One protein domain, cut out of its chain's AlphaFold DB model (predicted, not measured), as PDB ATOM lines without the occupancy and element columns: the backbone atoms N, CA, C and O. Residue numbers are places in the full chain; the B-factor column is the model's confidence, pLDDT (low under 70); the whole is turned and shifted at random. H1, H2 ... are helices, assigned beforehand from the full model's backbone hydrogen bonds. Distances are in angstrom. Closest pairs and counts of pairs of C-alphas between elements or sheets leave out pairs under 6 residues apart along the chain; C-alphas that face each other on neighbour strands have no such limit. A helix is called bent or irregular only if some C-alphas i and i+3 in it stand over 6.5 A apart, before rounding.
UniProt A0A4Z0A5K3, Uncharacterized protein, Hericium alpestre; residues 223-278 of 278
ATOM      1  N   ASN A 223     193.550  88.054 144.369       89.31
ATOM      2  CA  ASN A 223     194.215  89.328 144.080       89.31
ATOM      3  C   ASN A 223     194.194  90.297 145.275       89.31
ATOM      4  O   ASN A 223     195.105  91.095 145.434       89.31
ATOM      5  N   VAL A 224     193.157  90.239 146.119       91.19
ATOM      6  CA  VAL A 224     193.074  91.062 147.336       91.19
ATOM      7  C   VAL A 224     194.056  90.542 148.383       91.19
ATOM      8  O   VAL A 224     194.759  91.334 148.995       91.19
ATOM      9  N   ARG A 225     194.149  89.216 148.555       90.88
ATOM     10  CA  ARG A 225     195.122  88.590 149.466       90.88
ATOM     11  C   ARG A 225     196.561  88.868 149.050       90.88
ATOM     12  O   ARG A 225     197.355  89.223 149.910       90.88
ATOM     13  N   ASP A 226     196.861  88.766 147.758       89.19
ATOM     14  CA  ASP A 226     198.195  89.044 147.224       89.19
ATOM     15  C   ASP A 226     198.594  90.506 147.518       89.19
ATOM     16  O   ASP A 226     199.669  90.760 148.049       89.19
ATOM     17  N   VAL A 227     197.683  91.469 147.307       89.62
ATOM     18  CA  VAL A 227     197.940  92.888 147.625       89.62
ATOM     19  C   VAL A 227     198.096  93.132 149.128       89.62
ATOM     20  O   VAL A 227     198.955  93.910 149.528       89.62
ATOM     21  N   LEU A 228     197.286  92.497 149.979       91.38
ATOM     22  CA  LEU A 228     197.425  92.632 151.437       91.38
ATOM     23  C   LEU A 228     198.746  92.038 151.940       91.38
ATOM     24  O   LEU A 228     199.357  92.595 152.849       91.38
ATOM     25  N   GLN A 229     199.203  90.949 151.322       91.06
ATOM     26  CA  GLN A 229     200.503  90.352 151.603       91.06
ATOM     27  C   GLN A 229     201.653  91.263 151.153       91.06
ATOM     28  O   GLN A 229     202.599  91.455 151.910       91.06
ATOM     29  N   ASP A 230     201.555  91.868 149.965       90.06
ATOM     30  CA  ASP A 230     202.545  92.836 149.465       90.06
ATOM     31  C   ASP A 230     202.628  94.097 150.343       90.06
ATOM     32  O   ASP A 230     203.676  94.738 150.429       90.06
ATOM     33  N   LEU A 231     201.523  94.455 151.003       87.25
ATOM     34  CA  LEU A 231     201.446  95.561 151.960       87.25
ATOM     35  C   LEU A 231     201.920  95.188 153.370       87.25
ATOM     36  O   LEU A 231     201.852  96.044 154.250       87.25
ATOM     37  N   ASP A 232     202.363  93.946 153.591       90.19
ATOM     38  CA  ASP A 232     202.726  93.409 154.910       90.19
ATOM     39  C   ASP A 232     201.608  93.623 155.952       90.19
ATOM     40  O   ASP A 232     201.853  93.948 157.113       90.19
ATOM     41  N   SER A 233     200.346  93.506 155.510       88.69
ATOM     42  CA  SER A 233     199.179  93.688 156.381       88.69
ATOM     43  C   SER A 233     199.106  92.556 157.399       88.69
ATOM     44  O   SER A 233     199.295  91.382 157.063       88.69
ATOM     45  N   ASP A 234     198.809  92.898 158.648       87.88
ATOM     46  CA  ASP A 234     198.739  91.907 159.709       87.88
ATOM     47  C   ASP A 234     197.465  91.039 159.607       87.88
ATOM     48  O   ASP A 234     196.536  91.281 158.828       87.88
ATOM     49  N   GLN A 235     197.411  89.972 160.407       85.94
ATOM     50  CA  GLN A 235     196.260  89.060 160.444       85.94
ATOM     51  C   GLN A 235     194.950  89.794 160.791       85.94
ATOM     52  O   GLN A 235     193.870  89.362 160.380       85.94
ATOM     53  N   HIS A 236     195.044  90.864 161.578       85.00
ATOM     54  CA  HIS A 236     193.909  91.643 162.042       85.00
ATOM     55  C   HIS A 236     193.331  92.482 160.895       85.00
ATOM     56  O   HIS A 236     192.129  92.422 160.637       85.00
ATOM     57  N   ASP A 237     194.178  93.156 160.126       87.12
ATOM     58  CA  ASP A 237     193.813  93.915 158.935       87.12
ATOM     59  C   ASP A 237     193.151  93.019 157.891       87.12
ATOM     60  O   ASP A 237     192.098  93.365 157.356       87.12
ATOM     61  N   VAL A 238     193.682  91.812 157.665       91.56
ATOM     62  CA  VAL A 238     193.069  90.836 156.747       91.56
ATOM     63  C   VAL A 238     191.642  90.472 157.181       91.56
ATOM     64  O   VAL A 238     190.742  90.430 156.340       91.56
ATOM     65  N   GLN A 239     191.405  90.254 158.478       90.06
ATOM     66  CA  GLN A 239     190.067  89.955 159.011       90.06
ATOM     67  C   GLN A 239     189.111  91.146 158.895       90.06
ATOM     68  O   GLN A 239     187.930  90.974 158.593       90.06
ATOM     69  N   PHE A 240     189.603  92.365 159.100       90.31
ATOM     70  CA  PHE A 240     188.794  93.570 158.935       90.31
ATOM     71  C   PHE A 240     188.439  93.835 157.474       90.31
ATOM     72  O   PHE A 240     187.308  94.206 157.164       90.31
ATOM     73  N   VAL A 241     189.381  93.604 156.565       92.69
ATOM     74  CA  VAL A 241     189.145  93.700 155.126       92.69
ATOM     75  C   VAL A 241     188.124  92.652 154.671       92.69
ATOM     76  O   VAL A 241     187.229  92.957 153.882       92.69
ATOM     77  N   GLU A 242     188.195  91.440 155.215       93.44
ATOM     78  CA  GLU A 242     187.184  90.404 155.013       93.44
ATOM     79  C   GLU A 242     185.803  90.822 155.539       93.44
ATOM     80  O   GLU A 242     184.804  90.657 154.839       93.44
ATOM     81  N   HIS A 243     185.742  91.416 156.731       91.12
ATOM     82  CA  HIS A 243     184.497  91.939 157.288       91.12
ATOM     83  C   HIS A 243     183.890  93.031 156.395       91.12
ATOM     84  O   HIS A 243     182.691  93.009 156.125       91.12
ATOM     85  N   ILE A 244     184.712  93.947 155.868       91.50
ATOM     86  CA  ILE A 244     184.263  94.967 154.907       91.50
ATOM     87  C   ILE A 244     183.693  94.311 153.648       91.50
ATOM     88  O   ILE A 244     182.647  94.728 153.155       91.50
ATOM     89  N   TYR A 245     184.354  93.275 153.138       93.88
ATOM     90  CA  TYR A 245     183.908  92.573 151.941       93.88
ATOM     91  C   TYR A 245     182.544  91.885 152.123       93.88
ATOM     92  O   TYR A 245     181.737  91.882 151.193       93.88
ATOM     93  N   GLN A 246     182.271  91.330 153.308       92.81
ATOM     94  CA  GLN A 246     181.055  90.553 153.582       92.81
ATOM     95  C   GLN A 246     179.878  91.399 154.073       92.81
ATOM     96  O   GLN A 246     178.755  91.226 153.604       92.81
ATOM     97  N   GLU A 247     180.127  92.300 155.021       89.88
ATOM     98  CA  GLU A 247     179.073  92.946 155.814       89.88
ATOM     99  C   GLU A 247     178.796  94.387 155.366       89.88
ATOM    100  O   GLU A 247     177.727  94.941 155.633       89.88
ATOM    101  N   ILE A 248     179.741  95.023 154.663       88.50
ATOM    102  CA  ILE A 248     179.608  96.417 154.234       88.50
ATOM    103  C   ILE A 248     179.132  96.476 152.774       88.50
ATOM    104  O   ILE A 248     179.689  95.798 151.909       88.50
ATOM    105  N   PRO A 249     178.134  97.322 152.443       89.12
ATOM    106  CA  PRO A 249     177.716  97.525 151.061       89.12
ATOM    107  C   PRO A 249     178.872  98.001 150.173       89.12
ATOM    108  O   PRO A 249     179.645  98.870 150.574       89.12
ATOM    109  N   GLN A 250     178.922  97.521 148.925       88.69
ATOM    110  CA  GLN A 250     179.998  97.836 147.967       88.69
ATOM    111  C   GLN A 250     180.263  99.337 147.795       88.69
ATOM    112  O   GLN A 250     181.403  99.763 147.618       88.69
ATOM    113  N   SER A 251     179.215 100.162 147.880       89.62
ATOM    114  CA  SER A 251     179.320 101.622 147.791       89.62
ATOM    115  C   SER A 251     180.142 102.257 148.919       89.62
ATOM    116  O   SER A 251     180.550 103.408 148.781       89.62
ATOM    117  N   ARG A 252     180.399 101.528 150.012       89.00
ATOM    118  CA  ARG A 252     181.133 101.985 151.202       89.00
ATOM    119  C   ARG A 252     182.432 101.225 151.468       89.00
ATOM    120  O   ARG A 252     183.077 101.477 152.481       89.00
ATOM    121  N   TRP A 253     182.863 100.340 150.571       92.94
ATOM    122  CA  TRP A 253     184.116  99.597 150.756       92.94
ATOM    123  C   TRP A 253     185.333 100.510 150.884       92.94
ATOM    124  O   TRP A 253     186.137 100.333 151.791       92.94
ATOM    125  N   ILE A 254     185.437 101.529 150.027       89.62
ATOM    126  CA  ILE A 254     186.555 102.484 150.061       89.62
ATOM    127  C   ILE A 254     186.588 103.222 151.405       89.62
ATOM    128  O   ILE A 254     187.650 103.369 151.997       89.62
ATOM    129  N   GLU A 255     185.425 103.641 151.910       83.06
ATOM    130  CA  GLU A 255     185.304 104.306 153.209       83.06
ATOM    131  C   GLU A 255     185.751 103.382 154.351       83.06
ATOM    132  O   GLU A 255     186.574 103.783 155.170       83.06
ATOM    133  N   GLY A 256     185.281 102.129 154.365       86.12
ATOM    134  CA  GLY A 256     185.695 101.132 155.356       86.12
ATOM    135  C   GLY A 256     187.203 100.877 155.339       86.12
ATOM    136  O   GLY A 256     187.842 100.844 156.387       86.12
ATOM    137  N   LEU A 257     187.793 100.773 154.147       91.62
ATOM    138  CA  LEU A 257     189.231 100.554 153.979       91.62
ATOM    139  C   LEU A 257     190.052 101.775 154.409       91.62
ATOM    140  O   LEU A 257     191.107 101.628 155.016       91.62
ATOM    141  N   MET A 258     189.563 102.992 154.166       89.00
ATOM    142  CA  MET A 258     190.222 104.203 154.658       89.00
ATOM    143  C   MET A 258     190.188 104.322 156.186       89.00
ATOM    144  O   MET A 258     191.125 104.864 156.768       89.00
ATOM    145  N   ILE A 259     189.142 103.815 156.849       85.19
ATOM    146  CA  ILE A 259     189.059 103.785 158.320       85.19
ATOM    147  C   ILE A 259     190.144 102.879 158.919       85.19
ATOM    148  O   ILE A 259     190.667 103.198 159.985       85.19
ATOM    149  N   LEU A 260     190.535 101.815 158.213       85.00
ATOM    150  CA  LEU A 260     191.661 100.951 158.591       85.00
ATOM    151  C   LEU A 260     193.033 101.615 158.405       85.00
ATOM    152  O   LEU A 260     194.046 101.054 158.800       85.00
ATOM    153  N   GLY A 261     193.086 102.819 157.831       84.88
ATOM    154  CA  GLY A 261     194.330 103.558 157.622       84.88
ATOM    155  C   GLY A 261     194.948 103.369 156.239       84.88
ATOM    156  O   GLY A 261     195.987 103.970 155.957       84.88
ATOM    157  N   TYR A 262     194.306 102.616 155.337       87.50
ATOM    158  CA  TYR A 262     194.757 102.541 153.950       87.50
ATOM    159  C   TYR A 262     194.616 103.898 153.253       87.50
ATOM    160  O   TYR A 262     193.622 104.615 153.399       87.50
ATOM    161  N   SER A 263     195.616 104.243 152.436       87.75
ATOM    162  CA  SER A 263     195.536 105.420 151.570       87.75
ATOM    163  C   SER A 263     194.350 105.295 150.607       87.75
ATOM    164  O   SER A 263     193.966 104.186 150.238       87.75
ATOM    165  N   TYR A 264     193.798 106.416 150.135       81.62
ATOM    166  CA  TYR A 264     192.671 106.391 149.191       81.62
ATOM    167  C   TYR A 264     192.967 105.552 147.936       81.62
ATOM    168  O   TYR A 264     192.110 104.803 147.479       81.62
ATOM    169  N   GLY A 265     194.191 105.632 147.397       76.31
ATOM    170  CA  GLY A 265     194.598 104.840 146.232       76.31
ATOM    171  C   GLY A 265     194.629 103.340 146.522       76.31
ATOM    172  O   GLY A 265     194.112 102.550 145.734       76.31
ATOM    173  N   THR A 266     195.167 102.954 147.681       87.81
ATOM    174  CA  THR A 266     195.198 101.559 148.141       87.81
ATOM    175  C   THR A 266     193.789 101.032 148.406       87.81
ATOM    176  O   THR A 266     193.433  99.961 147.926       87.81
ATOM    177  N   ALA A 267     192.955 101.815 149.095       89.94
ATOM    178  CA  ALA A 267     191.559 101.492 149.372       89.94
ATOM    179  C   ALA A 267     190.742 101.328 148.080       89.94
ATOM    180  O   ALA A 267     189.968 100.382 147.948       89.94
ATOM    181  N   LEU A 268     190.948 102.209 147.097       86.00
ATOM    182  CA  LEU A 268     190.314 102.117 145.784       86.00
ATOM    183  C   LEU A 268     190.761 100.860 145.026       86.00
ATOM    184  O   LEU A 268     189.917 100.150 144.485       86.00
ATOM    185  N   ALA A 269     192.064 100.566 144.997       84.81
ATOM    186  CA  ALA A 269     192.599  99.378 144.336       84.81
ATOM    187  C   ALA A 269     192.064  98.085 144.971       84.81
ATOM    188  O   ALA A 269     191.563  97.212 144.263       84.81
ATOM    189  N   LEU A 270     192.083  97.997 146.303       92.06
ATOM    190  CA  LEU A 270     191.524  96.874 147.055       92.06
ATOM    191  C   LEU A 270     190.022  96.703 146.785       92.06
ATOM    192  O   LEU A 270     189.590  95.600 146.462       92.06
ATOM    193  N   ALA A 271     189.236  97.785 146.822       91.81
ATOM    194  CA  ALA A 271     187.805  97.739 146.517       91.81
ATOM    195  C   ALA A 271     187.521  97.298 145.068       91.81
ATOM    196  O   ALA A 271     186.560  96.568 144.812       91.81
ATOM    197  N   LEU A 272     188.361  97.700 144.107       88.19
ATOM    198  CA  LEU A 272     188.268  97.232 142.722       88.19
ATOM    199  C   LEU A 272     188.579  95.737 142.613       88.19
ATOM    200  O   LEU A 272     187.834  95.017 141.952       88.19
ATOM    201  N   PHE A 273     189.624  95.246 143.281       91.06
ATOM    202  CA  PHE A 273     189.956  93.819 143.278       91.06
ATOM    203  C   PHE A 273     188.904  92.960 143.979       91.06
ATOM    204  O   PHE A 273     188.603  91.867 143.501       91.06
ATOM    205  N   MET A 274     188.290  93.467 145.049       93.06
ATOM    206  CA  MET A 274     187.130  92.838 145.684       93.06
ATOM    207  C   MET A 274     185.956  92.726 144.716       93.06
ATOM    208  O   MET A 274     185.321  91.683 144.631       93.06
ATOM    209  N   ARG A 275     185.693  93.784 143.940       89.62
ATOM    210  CA  ARG A 275     184.578  93.820 142.989       89.62
ATOM    211  C   ARG A 275     184.791  92.905 141.786       89.62
ATOM    212  O   ARG A 275     183.827  92.361 141.270       89.62
ATOM    213  N   LEU A 276     186.031  92.778 141.321       83.50
ATOM    214  CA  LEU A 276     186.388  91.933 140.178       83.50
ATOM    215  C   LEU A 276     186.472  90.442 140.536       83.50
ATOM    216  O   LEU A 276     186.521  89.611 139.633       83.50
ATOM    217  N   GLY A 277     186.541  90.115 141.828       74.31
ATOM    218  CA  GLY A 277     186.608  88.743 142.330       74.31
ATOM    219  C   GLY A 277     185.293  88.169 142.865       74.31
ATOM    220  O   GLY A 277     185.316  87.025 143.317       74.31
ATOM    221  N   ALA A 278     184.202  88.944 142.842       60.03
ATOM    222  CA  ALA A 278     182.843  88.538 143.220       60.03
ATOM    223  C   ALA A 278     182.038  88.092 141.990       60.03
ATOM    224  O   ALA A 278     181.285  87.100 142.113       60.03
TER     225      ALA A 278
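This is residues 223 to 278 of the 278 residues of an uncharacterized protein of Hericium alpestre (UniProt A0A4Z0A5K3). Four short helices make a compact ring in chain order: H3 packs on H2 and H4, and H4 comes back to H1, while the side between H1 and H2 is looser. The printed part has 56 residues with four named helices and no named strand, all helix. It is compact, with a radius of gyration of the C-alphas of 9.8 A, and spans 26 by 21 by 20 A.

H1, residues 223 to 230, and H2, residues 235 to 247, are close but not clearly touching; their closest C-alphas, Leu 228 and Val 238, are 7.1 A apart. H2, with residues 241 to 245 alone, touches H3, residues 250 to 259, in a hairpin at a shallow tilt of 26 degrees; the closest C-alphas, Ile 244 and Trp 253, are 6.2 A apart. H3 and H4, residues 264 to 276, form a hairpin at 36 degrees, only just steep; the closest C-alphas, Ile 254 and Ala 267, are 5.1 A apart. H4 touches H1 with residues 270 to 274 alone, the closest C-alphas, Phe 273 and Val 224, at 5.8 A. H1 and H3 are apart. Each O i to N i+4 pair is within hydrogen-bond range in H1, H2 and H4, and 4 of 6 in H3.

H1 begins at C-alpha 223 (194.215, 89.328, 144.080) and H4 ends at C-alpha 276 (186.388, 91.933, 140.178). H2 and H4 each measure 18.2 A from first to last C-alpha. H3 is irregular: C-alphas 251 and 254 are 7.6 A apart.

The printed part has no cut, and its three links are tight. Residue 278, the chain's last, has pLDDT under 70.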